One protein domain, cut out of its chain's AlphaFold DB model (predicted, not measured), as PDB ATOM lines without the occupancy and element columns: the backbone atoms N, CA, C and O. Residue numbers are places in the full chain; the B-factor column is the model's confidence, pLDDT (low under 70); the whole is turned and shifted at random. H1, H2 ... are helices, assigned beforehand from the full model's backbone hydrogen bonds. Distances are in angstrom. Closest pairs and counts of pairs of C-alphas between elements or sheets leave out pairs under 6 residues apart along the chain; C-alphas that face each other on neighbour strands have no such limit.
ATOM      1  N   VAL A  72     -51.359   7.713   9.899       45.88
ATOM      2  CA  VAL A  72     -50.329   6.967  10.611       45.88
ATOM      3  C   VAL A  72     -51.097   6.255  11.709       45.88
ATOM      4  O   VAL A  72     -51.570   6.893  12.643       45.88
ATOM      5  N   SER A  73     -51.337   4.956  11.534       56.69
ATOM      6  CA  SER A  73     -52.086   4.144  12.487       56.69
ATOM      7  C   SER A  73     -51.197   3.961  13.709       56.69
ATOM      8  O   SER A  73     -50.527   2.937  13.850       56.69
ATOM      9  N   LEU A  74     -51.120   5.010  14.530       65.44
ATOM     10  CA  LEU A  74     -50.331   5.046  15.746       65.44
ATOM     11  C   LEU A  74     -50.745   3.850  16.592       65.44
ATOM     12  O   LEU A  74     -51.929   3.571  16.785       65.44
ATOM     13  N   ILE A  75     -49.755   3.104  17.067       80.06
ATOM     14  CA  ILE A  75     -50.020   1.968  17.938       80.06
ATOM     15  C   ILE A  75     -50.115   2.461  19.364       80.06
ATOM     16  O   ILE A  75     -51.035   2.062  20.069       80.06
ATOM     17  N   PHE A  76     -49.192   3.329  19.769       80.12
ATOM     18  CA  PHE A  76     -49.076   3.855  21.119       80.12
ATOM     19  C   PHE A  76     -49.480   5.331  21.150       80.12
ATOM     20  O   PHE A  76     -48.953   6.127  20.378       80.12
ATOM     21  N   ASP A  77     -50.378   5.711  22.053       75.12
ATOM     22  CA  ASP A  77     -50.673   7.118  22.341       75.12
ATOM     23  C   ASP A  77     -49.499   7.787  23.100       75.12
ATOM     24  O   ASP A  77     -48.567   7.095  23.527       75.12
ATOM     25  N   PRO A  78     -49.529   9.110  23.358       74.19
ATOM     26  CA  PRO A  78     -48.470   9.797  24.107       74.19
ATOM     27  C   PRO A  78     -48.243   9.279  25.540       74.19
ATOM     28  O   PRO A  78     -47.205   9.543  26.144       74.19
ATOM     29  N   THR A  79     -49.191   8.524  26.103       70.00
ATOM     30  CA  THR A  79     -49.064   7.867  27.415       70.00
ATOM     31  C   THR A  79     -48.471   6.454  27.314       70.00
ATOM     32  O   THR A  79     -48.064   5.857  28.320       70.00
ATOM     33  N   GLY A  80     -48.363   5.921  26.094       67.44
ATOM     34  CA  GLY A  80     -47.933   4.564  25.790       67.44
ATOM     35  C   GLY A  80     -49.058   3.528  25.814       67.44
ATOM     36  O   GLY A  80     -48.778   2.329  25.829       67.44
ATOM     37  N   LYS A  81     -50.322   3.959  25.860       73.56
ATOM     38  CA  LYS A  81     -51.487   3.080  25.767       73.56
ATOM     39  C   LYS A  81     -51.708   2.683  24.312       73.56
ATOM     40  O   LYS A  81     -51.549   3.500  23.410       73.56
ATOM     41  N   ILE A  82     -52.104   1.432  24.090       76.69
ATOM     42  CA  ILE A  82     -52.375   0.944  22.740       76.69
ATOM     43  C   ILE A  82     -53.709   1.509  22.243       76.69
ATOM     44  O   ILE A  82     -54.742   1.287  22.877       76.69
ATOM     45  N   ILE A  83     -53.665   2.215  21.117       68.38
ATOM     46  CA  ILE A  83     -54.818   2.802  20.419       68.38
ATOM     47  C   ILE A  83     -55.018   2.207  19.017       68.38
ATOM     48  O   ILE A  83     -56.120   2.252  18.478       68.38
ATOM     49  N   GLY A  84     -53.989   1.564  18.455       67.44
ATOM     50  CA  GLY A  84     -54.058   0.955  17.130       67.44
ATOM     51  C   GLY A  84     -54.993  -0.261  17.054       67.44
ATOM     52  O   GLY A  84     -55.012  -1.122  17.939       67.44
ATOM     53  N   LYS A  85     -55.730  -0.379  15.940       80.06
ATOM     54  CA  LYS A  85     -56.591  -1.537  15.635       80.06
ATOM     55  C   LYS A  85     -55.748  -2.763  15.261       80.06
ATOM     56  O   LYS A  85     -55.437  -2.977  14.085       80.06
ATOM     57  N   LEU A  86     -55.408  -3.554  16.278       81.06
ATOM     58  CA  LEU A  86     -54.626  -4.792  16.214       81.06
ATOM     59  C   LEU A  86     -55.500  -6.033  16.482       81.06
ATOM     60  O   LEU A  86     -56.564  -5.950  17.099       81.06
ATOM     61  N   SER A  87     -55.033  -7.201  16.048       87.12
ATOM     62  CA  SER A  87     -55.590  -8.505  16.406       87.12
ATOM     63  C   SER A  87     -55.460  -8.758  17.914       87.12
ATOM     64  O   SER A  87     -54.653  -8.134  18.602       87.12
ATOM     65  N   SER A  88     -56.211  -9.716  18.464       88.00
ATOM     66  CA  SER A  88     -56.087 -10.081  19.888       88.00
ATOM     67  C   SER A  88     -54.667 -10.536  20.252       88.00
ATOM     68  O   SER A  88     -54.166 -10.234  21.339       88.00
ATOM     69  N   LYS A  89     -53.993 -11.223  19.321       91.06
ATOM     70  CA  LYS A  89     -52.596 -11.637  19.466       91.06
ATOM     71  C   LYS A  89     -51.650 -10.438  19.372       91.06
ATOM     72  O   LYS A  89     -50.779 -10.303  20.228       91.06
ATOM     73  N   GLY A  90     -51.864  -9.554  18.397       90.31
ATOM     74  CA  GLY A  90     -51.112  -8.312  18.208       90.31
ATOM     75  C   GLY A  90     -51.211  -7.373  19.413       90.31
ATOM     76  O   GLY A  90     -50.191  -6.895  19.895       90.31
ATOM     77  N   LEU A  91     -52.407  -7.196  19.984       88.25
ATOM     78  CA  LEU A  91     -52.648  -6.425  21.214       88.25
ATOM     79  C   LEU A  91     -51.823  -6.957  22.388       88.25
ATOM     80  O   LEU A  91     -51.087  -6.209  23.033       88.25
ATOM     81  N   LYS A  92     -51.909  -8.270  22.645       92.25
ATOM     82  CA  LYS A  92     -51.135  -8.920  23.712       92.25
ATOM     83  C   LYS A  92     -49.631  -8.787  23.470       92.25
ATOM     84  O   LYS A  92     -48.865  -8.621  24.421       92.25
ATOM     85  N   TYR A  93     -49.201  -8.881  22.216       94.12
ATOM     86  CA  TYR A  93     -47.803  -8.730  21.843       94.12
ATOM     87  C   TYR A  93     -47.308  -7.301  22.093       94.12
ATOM     88  O   TYR A  93     -46.314  -7.125  22.795       94.12
ATOM     89  N   ALA A  94     -48.024  -6.291  21.591       91.56
ATOM     90  CA  ALA A  94     -47.686  -4.877  21.731       91.56
ATOM     91  C   ALA A  94     -47.641  -4.428  23.202       91.56
ATOM     92  O   ALA A  94     -46.714  -3.719  23.592       91.56
ATOM     93  N   ASP A  95     -48.572  -4.898  24.042       91.19
ATOM     94  CA  ASP A  95     -48.600  -4.564  25.476       91.19
ATOM     95  C   ASP A  95     -47.350  -5.096  26.189       91.19
ATOM     96  O   ASP A  95     -46.649  -4.380  26.911       91.19
ATOM     97  N   ASN A  96     -47.012  -6.361  25.926       94.94
ATOM     98  CA  ASN A  96     -45.804  -6.958  26.472       94.94
ATOM     99  C   ASN A  96     -44.542  -6.286  25.922       94.94
ATOM    100  O   ASN A  96     -43.623  -6.013  26.696       94.94
ATOM    101  N   LEU A  97     -44.495  -6.006  24.617       95.12
ATOM    102  CA  LEU A  97     -43.370  -5.349  23.957       95.12
ATOM    103  C   LEU A  97     -43.087  -3.998  24.607       95.12
ATOM    104  O   LEU A  97     -41.967  -3.770  25.058       95.12
ATOM    105  N   TYR A  98     -44.098  -3.141  24.735       92.31
ATOM    106  CA  TYR A  98     -43.938  -1.803  25.293       92.31
ATOM    107  C   TYR A  98     -43.503  -1.828  26.763       92.31
ATOM    108  O   TYR A  98     -42.611  -1.083  27.176       92.31
ATOM    109  N   ARG A  99     -44.039  -2.768  27.551       93.44
ATOM    110  CA  ARG A  99     -43.578  -3.006  28.926       93.44
ATOM    111  C   ARG A  99     -42.105  -3.414  28.975       93.44
ATOM    112  O   ARG A  99     -41.376  -2.958  29.855       93.44
ATOM    113  N   TYR A 100     -41.659  -4.287  28.073       96.31
ATOM    114  CA  TYR A 100     -40.256  -4.696  28.013       96.31
ATOM    115  C   TYR A 100     -39.343  -3.598  27.476       96.31
ATOM    116  O   TYR A 100     -38.224  -3.496  27.969       96.31
ATOM    117  N   LEU A 101     -39.808  -2.764  26.544       94.69
ATOM    118  CA  LEU A 101     -39.064  -1.605  26.054       94.69
ATOM    119  C   LEU A 101     -38.772  -0.629  27.196       94.69
ATOM    120  O   LEU A 101     -37.610  -0.330  27.440       94.69
ATOM    121  N   LYS A 102     -39.790  -0.235  27.976       92.69
ATOM    122  CA  LYS A 102     -39.601   0.628  29.160       92.69
ATOM    123  C   LYS A 102     -38.633   0.028  30.183       92.69
ATOM    124  O   LYS A 102     -37.823   0.739  30.768       92.69
ATOM    125  N   LYS A 103     -38.704  -1.289  30.403       94.31
ATOM    126  CA  LYS A 103     -37.783  -1.991  31.311       94.31
ATOM    127  C   LYS A 103     -36.349  -2.027  30.785       94.31
ATOM    128  O   LYS A 103     -35.428  -1.934  31.584       94.31
ATOM    129  N   ALA A 104     -36.166  -2.224  29.482       93.31
ATOM    130  CA  ALA A 104     -34.849  -2.281  28.857       93.31
ATOM    131  C   ALA A 104     -34.204  -0.891  28.759       93.31
ATOM    132  O   ALA A 104     -33.015  -0.778  29.023       93.31
ATOM    133  N   ASP A 105     -34.993   0.149  28.469       92.81
ATOM    134  CA  ASP A 105     -34.556   1.552  28.459       92.81
ATOM    135  C   ASP A 105     -34.027   2.001  29.827       92.81
ATOM    136  O   ASP A 105     -33.128   2.830  29.906       92.81
ATOM    137  N   ASN A 106     -34.556   1.428  30.915       91.31
ATOM    138  CA  ASN A 106     -34.106   1.684  32.284       91.31
ATOM    139  C   ASN A 106     -34.046   3.188  32.639       91.31
ATOM    140  O   ASN A 106     -33.182   3.623  33.397       91.31
ATOM    141  N   GLY A 107     -34.956   3.988  32.070       86.25
ATOM    142  CA  GLY A 107     -35.048   5.426  32.323       86.25
ATOM    143  C   GLY A 107     -34.049   6.285  31.546       86.25
ATOM    144  O   GLY A 107     -33.914   7.463  31.870       86.25
ATOM    145  N   LYS A 108     -33.366   5.738  30.530       88.31
ATOM    146  CA  LYS A 108     -32.494   6.507  29.625       88.31
ATOM    147  C   LYS A 108     -33.277   7.491  28.750       88.31
ATOM    148  O   LYS A 108     -32.685   8.427  28.223       88.31
ATOM    149  N   GLY A 109     -34.590   7.302  28.608       88.06
ATOM    150  CA  GLY A 109     -35.445   8.196  27.829       88.06
ATOM    151  C   GLY A 109     -35.289   8.021  26.318       88.06
ATOM    152  O   GLY A 109     -35.738   8.881  25.563       88.06
ATOM    153  N   LEU A 110     -34.681   6.916  25.870       86.94
ATOM    154  CA  LEU A 110     -34.535   6.575  24.452       86.94
ATOM    155  C   LEU A 110     -35.853   6.058  23.875       86.94
ATOM    156  O   LEU A 110     -36.135   6.241  22.693       86.94
ATOM    157  N   VAL A 111     -36.676   5.420  24.715       87.81
ATOM    158  CA  VAL A 111     -37.991   4.925  24.309       87.81
ATOM    159  C   VAL A 111     -39.106   5.832  24.813       87.81
ATOM    160  O   VAL A 111     -39.504   5.788  25.978       87.81
ATOM    161  N   ASN A 112     -39.693   6.575  23.880       86.81
ATOM    162  CA  ASN A 112     -40.984   7.237  24.037       86.81
ATOM    163  C   ASN A 112     -41.986   6.694  22.991       86.81
ATOM    164  O   ASN A 112     -41.586   5.942  22.094       86.81
ATOM    165  N   PRO A 113     -43.290   7.002  23.111       81.19
ATOM    166  CA  PRO A 113     -44.289   6.543  22.145       81.19
ATOM    167  C   PRO A 113     -43.990   6.936  20.697       81.19
ATOM    168  O   PRO A 113     -44.181   6.110  19.811       81.19
ATOM    169  N   ASP A 114     -43.454   8.131  20.448       83.12
ATOM    170  CA  ASP A 114     -43.145   8.598  19.091       83.12
ATOM    171  C   ASP A 114     -42.047   7.749  18.439       83.12
ATOM    172  O   ASP A 114     -42.195   7.278  17.310       83.12
ATOM    173  N   VAL A 115     -40.963   7.478  19.172       89.00
ATOM    174  CA  VAL A 115     -39.894   6.567  18.747       89.00
ATOM    175  C   VAL A 115     -40.452   5.160  18.547       89.00
ATOM    176  O   VAL A 115     -40.183   4.536  17.523       89.00
ATOM    177  N   ALA A 116     -41.266   4.663  19.481       89.75
ATOM    178  CA  ALA A 116     -41.865   3.338  19.367       89.75
ATOM    179  C   ALA A 116     -42.756   3.215  18.121       89.75
ATOM    180  O   ALA A 116     -42.654   2.217  17.415       89.75
ATOM    181  N   ASN A 117     -43.563   4.230  17.807       85.81
ATOM    182  CA  ASN A 117     -44.421   4.256  16.621       85.81
ATOM    183  C   ASN A 117     -43.626   4.352  15.309       85.81
ATOM    184  O   ASN A 117     -44.067   3.821  14.294       85.81
ATOM    185  N   LYS A 118     -42.438   4.970  15.315       90.69
ATOM    186  CA  LYS A 118     -41.525   4.957  14.156       90.69
ATOM    187  C   LYS A 118     -40.906   3.582  13.904       90.69
ATOM    188  O   LYS A 118     -40.621   3.235  12.761       90.69
ATOM    189  N   ILE A 119     -40.671   2.809  14.966       94.06
ATOM    190  CA  ILE A 119     -40.068   1.471  14.872       94.06
ATOM    191  C   ILE A 119     -41.127   0.411  14.584       94.06
ATOM    192  O   ILE A 119     -40.882  -0.494  13.792       94.06
ATOM    193  N   PHE A 120     -42.288   0.498  15.225       93.38
ATOM    194  CA  PHE A 120     -43.315  -0.536  15.231       93.38
ATOM    195  C   PHE A 120     -44.613  -0.017  14.626       93.38
ATOM    196  O   PHE A 120     -45.472   0.515  15.324       93.38
ATOM    197  N   ASP A 121     -44.761  -0.229  13.323       89.31
ATOM    198  CA  ASP A 121     -46.054  -0.107  12.664       89.31
ATOM    199  C   ASP A 121     -46.902  -1.369  12.846       89.31
ATOM    200  O   ASP A 121     -46.453  -2.410  13.349       89.31
ATOM    201  N   LYS A 122     -48.173  -1.239  12.458       87.69
ATOM    202  CA  LYS A 122     -49.186  -2.278  12.618       87.69
ATOM    203  C   LYS A 122     -48.737  -3.597  11.995       87.69
ATOM    204  O   LYS A 122     -48.779  -4.631  12.659       87.69
ATOM    205  N   ASP A 123     -48.281  -3.548  10.749       89.88
ATOM    206  CA  ASP A 123     -47.903  -4.738   9.990       89.88
ATOM    207  C   ASP A 123     -46.733  -5.469  10.647       89.88
ATOM    208  O   ASP A 123     -46.740  -6.699  10.749       89.88
ATOM    209  N   LEU A 124     -45.738  -4.727  11.140       93.62
ATOM    210  CA  LEU A 124     -44.611  -5.313  11.846       93.62
ATOM    211  C   LEU A 124     -45.048  -5.974  13.160       93.62
ATOM    212  O   LEU A 124     -44.633  -7.103  13.423       93.62
ATOM    213  N   ILE A 125     -45.889  -5.320  13.972       93.38
ATOM    214  CA  ILE A 125     -46.397  -5.904  15.228       93.38
ATOM    215  C   ILE A 125     -47.146  -7.211  14.969       93.38
ATOM    216  O   ILE A 125     -46.902  -8.195  15.666       93.38
ATOM    217  N   GLU A 126     -48.032  -7.244  13.974       93.00
ATOM    218  CA  GLU A 126     -48.810  -8.446  13.658       93.00
ATOM    219  C   GLU A 126     -47.898  -9.591  13.206       93.00
ATOM    220  O   GLU A 126     -47.964 -10.694  13.756       93.00
ATOM    221  N   LYS A 127     -46.955  -9.324  12.290       94.12
ATOM    222  CA  LYS A 127     -45.990 -10.339  11.833       94.12
ATOM    223  C   LYS A 127     -45.095 -10.846  12.970       94.12
ATOM    224  O   LYS A 127     -44.818 -12.045  13.065       94.12
ATOM    225  N   LEU A 128     -44.645  -9.956  13.856       95.38
ATOM    226  CA  LEU A 128     -43.877 -10.328  15.044       95.38
ATOM    227  C   LEU A 128     -44.701 -11.207  15.993       95.38
ATOM    228  O   LEU A 128     -44.196 -12.217  16.486       95.38
ATOM    229  N   ALA A 129     -45.973 -10.863  16.210       94.00
ATOM    230  CA  ALA A 129     -46.889 -11.636  17.038       94.00
ATOM    231  C   ALA A 129     -47.139 -13.031  16.450       94.00
ATOM    232  O   ALA A 129     -47.109 -14.032  17.170       94.00
ATOM    233  N   GLU A 130     -47.333 -13.151  15.137       94.06
ATOM    234  CA  GLU A 130     -47.440 -14.438  14.446       94.06
ATOM    235  C   GLU A 130     -46.207 -15.316  14.681       94.06
ATOM    236  O   GLU A 130     -46.344 -16.501  15.003       94.06
ATOM    237  N   LYS A 131     -45.015 -14.716  14.612       93.69
ATOM    238  CA  LYS A 131     -43.726 -15.403  14.739       93.69
ATOM    239  C   LYS A 131     -43.126 -15.377  16.151       93.69
ATOM    240  O   LYS A 131     -41.960 -15.733  16.309       93.69
ATOM    241  N   GLU A 132     -43.904 -15.060  17.188       90.75
ATOM    242  CA  GLU A 132     -43.434 -14.967  18.582       90.75
ATOM    243  C   GLU A 132     -42.613 -16.202  19.017       90.75
ATOM    244  O   GLU A 132     -41.492 -16.079  19.515       90.75
ATOM    245  N   ASN A 133     -43.119 -17.402  18.714       86.94
ATOM    246  CA  ASN A 133     -42.483 -18.682  19.055       86.94
ATOM    247  C   ASN A 133     -41.254 -19.027  18.192       86.94
ATOM    248  O   ASN A 133     -40.569 -20.010  18.462       86.94
ATOM    249  N   LYS A 134     -40.958 -18.239  17.153       86.44
ATOM    250  CA  LYS A 134     -39.822 -18.429  16.234       86.44
ATOM    251  C   LYS A 134     -38.628 -17.525  16.572       86.44
ATOM    252  O   LYS A 134     -37.784 -17.267  15.721       86.44
ATOM    253  N   GLY A 135     -38.545 -17.041  17.812       84.31
ATOM    254  CA  GLY A 135     -37.449 -16.183  18.277       84.31
ATOM    255  C   GLY A 135     -37.750 -14.683  18.235       84.31
ATOM    256  O   GLY A 135     -36.873 -13.888  18.569       84.31
ATOM    257  N   TYR A 136     -38.988 -14.301  17.913       92.75
ATOM    258  CA  TYR A 136     -39.463 -12.913  17.902       92.75
ATOM    259  C   TYR A 136     -40.256 -12.559  19.163       92.75
ATOM    260  O   TYR A 136     -41.202 -11.781  19.118       92.75
ATOM    261  N   GLY A 137     -39.888 -13.135  20.307       94.06
ATOM    262  CA  GLY A 137     -40.541 -12.835  21.580       94.06
ATOM    263  C   GLY A 137     -40.459 -11.339  21.933       94.06
ATOM    264  O   GLY A 137     -39.394 -10.743  21.731       94.06
ATOM    265  N   PRO A 138     -41.507 -10.734  22.533       95.06
ATOM    266  CA  PRO A 138     -41.539  -9.301  22.847       95.06
ATOM    267  C   PRO A 138     -40.329  -8.824  23.658       95.06
ATOM    268  O   PRO A 138     -39.775  -7.758  23.414       95.06
ATOM    269  N   LYS A 139     -39.863  -9.649  24.605       95.00
ATOM    270  CA  LYS A 139     -38.675  -9.368  25.424       95.00
ATOM    271  C   LYS A 139     -37.394  -9.292  24.590       95.00
ATOM    272  O   LYS A 139     -36.547  -8.442  24.854       95.00
ATOM    273  N   THR A 140     -37.229 -10.193  23.622       93.31
ATOM    274  CA  THR A 140     -36.048 -10.239  22.749       93.31
ATOM    275  C   THR A 140     -36.039  -9.042  21.815       93.31
ATOM    276  O   THR A 140     -35.021  -8.360  21.722       93.31
ATOM    277  N   VAL A 141     -37.175  -8.755  21.177       95.25
ATOM    278  CA  VAL A 141     -37.322  -7.604  20.281       95.25
ATOM    279  C   VAL A 141     -37.071  -6.307  21.043       95.25
ATOM    280  O   VAL A 141     -36.234  -5.520  20.614       95.25
ATOM    281  N   ALA A 142     -37.675  -6.128  22.221       95.31
ATOM    282  CA  ALA A 142     -37.453  -4.946  23.051       95.31
ATOM    283  C   ALA A 142     -35.975  -4.731  23.411       95.31
ATOM    284  O   ALA A 142     -35.458  -3.631  23.242       95.31
ATOM    285  N   LYS A 143     -35.277  -5.783  23.862       94.06
ATOM    286  CA  LYS A 143     -33.847  -5.696  24.197       94.06
ATOM    287  C   LYS A 143     -32.988  -5.276  23.005       94.06
ATOM    288  O   LYS A 143     -32.139  -4.409  23.154       94.06
ATOM    289  N   ASN A 144     -33.224  -5.879  21.839       94.31
ATOM    290  CA  ASN A 144     -32.503  -5.527  20.614       94.31
ATOM    291  C   ASN A 144     -32.807  -4.091  20.189       94.31
ATOM    292  O   ASN A 144     -31.904  -3.361  19.819       94.31
ATOM    293  N   THR A 145     -34.069  -3.678  20.292       95.44
ATOM    294  CA  THR A 145     -34.497  -2.315  19.948       95.44
ATOM    295  C   THR A 145     -33.748  -1.282  20.774       95.44
ATOM    296  O   THR A 145     -33.169  -0.361  20.216       95.44
ATOM    297  N   VAL A 146     -33.740  -1.448  22.099       95.25
ATOM    298  CA  VAL A 146     -33.069  -0.504  22.994       95.25
ATOM    299  C   VAL A 146     -31.563  -0.503  22.756       95.25
ATOM    300  O   VAL A 146     -30.995   0.574  22.662       95.25
ATOM    301  N   LYS A 147     -30.929  -1.669  22.563       94.38
ATOM    302  CA  LYS A 147     -29.495  -1.730  22.241       94.38
ATOM    303  C   LYS A 147     -29.164  -0.985  20.938       94.38
ATOM    304  O   LYS A 147     -28.270  -0.154  20.936       94.38
ATOM    305  N   LEU A 148     -29.944  -1.187  19.873       95.56
ATOM    306  CA  LEU A 148     -29.754  -0.466  18.606       95.56
ATOM    307  C   LEU A 148     -29.969   1.050  18.757       95.56
ATOM    308  O   LEU A 148     -29.266   1.839  18.134       95.56
ATOM    309  N   LEU A 149     -30.931   1.475  19.584       95.50
ATOM    310  CA  LEU A 149     -31.130   2.896  19.895       95.50
ATOM    311  C   LEU A 149     -29.958   3.478  20.697       95.50
ATOM    312  O   LEU A 149     -29.564   4.611  20.444       95.50
ATOM    313  N   GLU A 150     -29.399   2.715  21.639       94.06
ATOM    314  CA  GLU A 150     -28.208   3.102  22.409       94.06
ATOM    315  C   GLU A 150     -26.977   3.269  21.514       94.06
ATOM    316  O   GLU A 150     -26.215   4.212  21.707       94.06
ATOM    317  N   GLU A 151     -26.829   2.404  20.511       93.62
ATOM    318  CA  GLU A 151     -25.790   2.494  19.477       93.62
ATOM    319  C   GLU A 151     -26.020   3.679  18.517       93.62
ATOM    320  O   GLU A 151     -25.132   4.028  17.753       93.62
ATOM    321  N   GLY A 152     -27.186   4.338  18.550       94.94
ATOM    322  CA  GLY A 152     -27.500   5.496  17.701       94.94
ATOM    323  C   GLY A 152     -28.119   5.141  16.345       94.94
ATOM    324  O   GLY A 152     -28.147   5.964  15.423       94.94
ATOM    325  N   ILE A 153     -28.641   3.924  16.187       96.25
ATOM    326  CA  ILE A 153     -29.363   3.517  14.979       96.25
ATOM    327  C   ILE A 153     -30.715   4.236  14.918       96.25
ATOM    328  O   ILE A 153     -31.500   4.219  15.867       96.25
ATOM    329  N   LYS A 154     -31.016   4.851  13.768       95.88
ATOM    330  CA  LYS A 154     -32.263   5.601  13.573       95.88
ATOM    331  C   LYS A 154     -33.493   4.679  13.679       95.88
ATOM    332  O   LYS A 154     -33.478   3.598  13.079       95.88
ATOM    333  N   PRO A 155     -34.587   5.108  14.340       94.69
ATOM    334  CA  PRO A 155     -35.822   4.328  14.478       94.69
ATOM    335  C   PRO A 155     -36.349   3.734  13.163       94.69
ATOM    336  O   PRO A 155     -36.718   2.562  13.093       94.69
ATOM    337  N   GLU A 156     -36.320   4.521  12.092       93.50
ATOM    338  CA  GLU A 156     -36.799   4.135  10.766       93.50
ATOM    339  C   GLU A 156     -35.940   3.012  10.155       93.50
ATOM    340  O   GLU A 156     -36.451   2.129   9.464       93.50
ATOM    341  N   ASN A 157     -34.637   2.988  10.455       95.44
ATOM    342  CA  ASN A 157     -33.743   1.906  10.045       95.44
ATOM    343  C   ASN A 157     -33.975   0.633  10.874       95.44
ATOM    344  O   ASN A 157     -33.941  -0.465  10.315       95.44
ATOM    345  N   ILE A 158     -34.273   0.762  12.174       95.81
ATOM    346  CA  ILE A 158     -34.653  -0.378  13.029       95.81
ATOM    347  C   ILE A 158     -35.941  -1.031  12.501       95.81
ATOM    348  O   ILE A 158     -35.988  -2.256  12.381       95.81
ATOM    349  N   ASN A 159     -36.951  -0.238  12.112       94.50
ATOM    350  CA  ASN A 159     -38.176  -0.753  11.482       94.50
ATOM    351  C   ASN A 159     -37.852  -1.606  10.247       94.50
ATOM    352  O   ASN A 159     -38.272  -2.763  10.171       94.50
ATOM    353  N   LYS A 160     -37.062  -1.063   9.308       94.19
ATOM    354  CA  LYS A 160     -36.671  -1.778   8.083       94.19
ATOM    355  C   LYS A 160     -35.933  -3.081   8.398       94.19
ATOM    356  O   LYS A 160     -36.252  -4.116   7.817       94.19
ATOM    357  N   LEU A 161     -34.984  -3.048   9.336       94.81
ATOM    358  CA  LEU A 161     -34.228  -4.224   9.773       94.81
ATOM    359  C   LEU A 161     -35.131  -5.319  10.341       94.81
ATOM    360  O   LEU A 161     -34.957  -6.494  10.015       94.81
ATOM    361  N   PHE A 162     -36.092  -4.954  11.189       94.62
ATOM    362  CA  PHE A 162     -37.010  -5.924  11.778       94.62
ATOM    363  C   PHE A 162     -38.003  -6.472  10.762       94.62
ATOM    364  O   PHE A 162     -38.225  -7.680  10.761       94.62
ATOM    365  N   LYS A 163     -38.555  -5.639   9.872       93.50
ATOM    366  CA  LYS A 163     -39.424  -6.110   8.782       93.50
ATOM    367  C   LYS A 163     -38.724  -7.150   7.923       93.50
ATOM    368  O   LYS A 163     -39.221  -8.265   7.795       93.50
ATOM    369  N   ASP A 164     -37.542  -6.811   7.426       92.69
ATOM    370  CA  ASP A 164     -36.744  -7.687   6.576       92.69
ATOM    371  C   ASP A 164     -36.337  -8.981   7.303       92.69
ATOM    372  O   ASP A 164     -36.458 -10.084   6.764       92.69
ATOM    373  N   ALA A 165     -35.946  -8.878   8.580       92.69
ATOM    374  CA  ALA A 165     -35.647 -10.047   9.397       92.69
ATOM    375  C   ALA A 165     -36.861 -10.980   9.527       92.69
ATOM    376  O   ALA A 165     -36.738 -12.181   9.283       92.69
ATOM    377  N   VAL A 166     -38.023 -10.429   9.890       93.19
ATOM    378  CA  VAL A 166     -39.263 -11.177  10.133       93.19
ATOM    379  C   VAL A 166     -39.786 -11.806   8.853       93.19
ATOM    380  O   VAL A 166     -40.162 -12.978   8.869       93.19
ATOM    381  N   GLU A 167     -39.784 -11.077   7.740       91.31
ATOM    382  CA  GLU A 167     -40.209 -11.580   6.432       91.31
ATOM    383  C   GLU A 167     -39.351 -12.758   5.971       91.31
ATOM    384  O   GLU A 167     -39.889 -13.755   5.493       91.31
ATOM    385  N   ASN A 168     -38.041 -12.700   6.224       89.56
ATOM    386  CA  ASN A 168     -37.075 -13.702   5.778       89.56
ATOM    387  C   ASN A 168     -36.655 -14.721   6.860       89.56
ATOM    388  O   ASN A 168     -35.615 -15.375   6.710       89.56
ATOM    389  N   ASP A 169     -37.429 -14.841   7.948       89.50
ATOM    390  CA  ASP A 169     -37.208 -15.771   9.072       89.50
ATOM    391  C   ASP A 169     -35.772 -15.721   9.648       89.50
ATOM    392  O   ASP A 169     -35.145 -16.740   9.951       89.50
ATOM    393  N   LYS A 170     -35.217 -14.514   9.796       90.19
ATOM    394  CA  LYS A 170     -33.868 -14.280  10.334       90.19
ATOM    395  C   LYS A 170     -33.850 -14.206  11.870       90.19
ATOM    396  O   LYS A 170     -34.869 -14.317  12.534       90.19
ATOM    397  N   LYS A 171     -32.666 -14.064  12.479       85.88
ATOM    398  CA  LYS A 171     -32.529 -13.897  13.938       85.88
ATOM    399  C   LYS A 171     -32.277 -12.433  14.276       85.88
ATOM    400  O   LYS A 171     -31.309 -11.857  13.796       85.88
TER     401      LYS A 171
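What this domain is: This is residues 72 to 171 of the 342 residues of an uncharacterized protein of Methanotorris igneus (strain DSM 5666 / JCM 11834 / Kol 5) (UniProt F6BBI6). Five crossed helices form a rounded cluster: H1 crosses H4, while H2 and H3 pack on H5. Residues 72 to 87, with no named element, run outside. The printed part has 100 residues with helices H1 to H5 along the chain, no named strand, class all helix; it is compact, radius of gyration of the C-alphas 12.1 A, spans 30 by 27 by 23 A.

How they stand to each other: H1, residues 88 to 105, touches H3, residues 122 to 130, with residues 89 to 94 alone, about perpendicular at 82 degrees; the closest C-alphas, Gly 90 and Glu 126, are 5.1 A apart. H1 touches H4, residues 138 to 150, at a steep tilt of 41 degrees, the same way; the closest C-alphas, Leu 97 and Pro 138, are 4.5 A apart. H2, residues 113 to 119, touches residues 155 to 159 alone of H5, residues 155 to 167; C-alphas Ile 119 and Asn 159 are closest, 4.5 A. In each helix every O i to N i+4 pair is within hydrogen-bond range.

Where its parts are: H1 begins at C-alpha 88 (-56.087, -10.081, 19.888), length 25.9 A; H5 ends at C-alpha 167 (-40.209, -11.580, 6.432), length 18.4 A.

The domain as a whole: No cut, no long link; pLDDT is under 70 at residues 72 to 74, 80, 83 and 84.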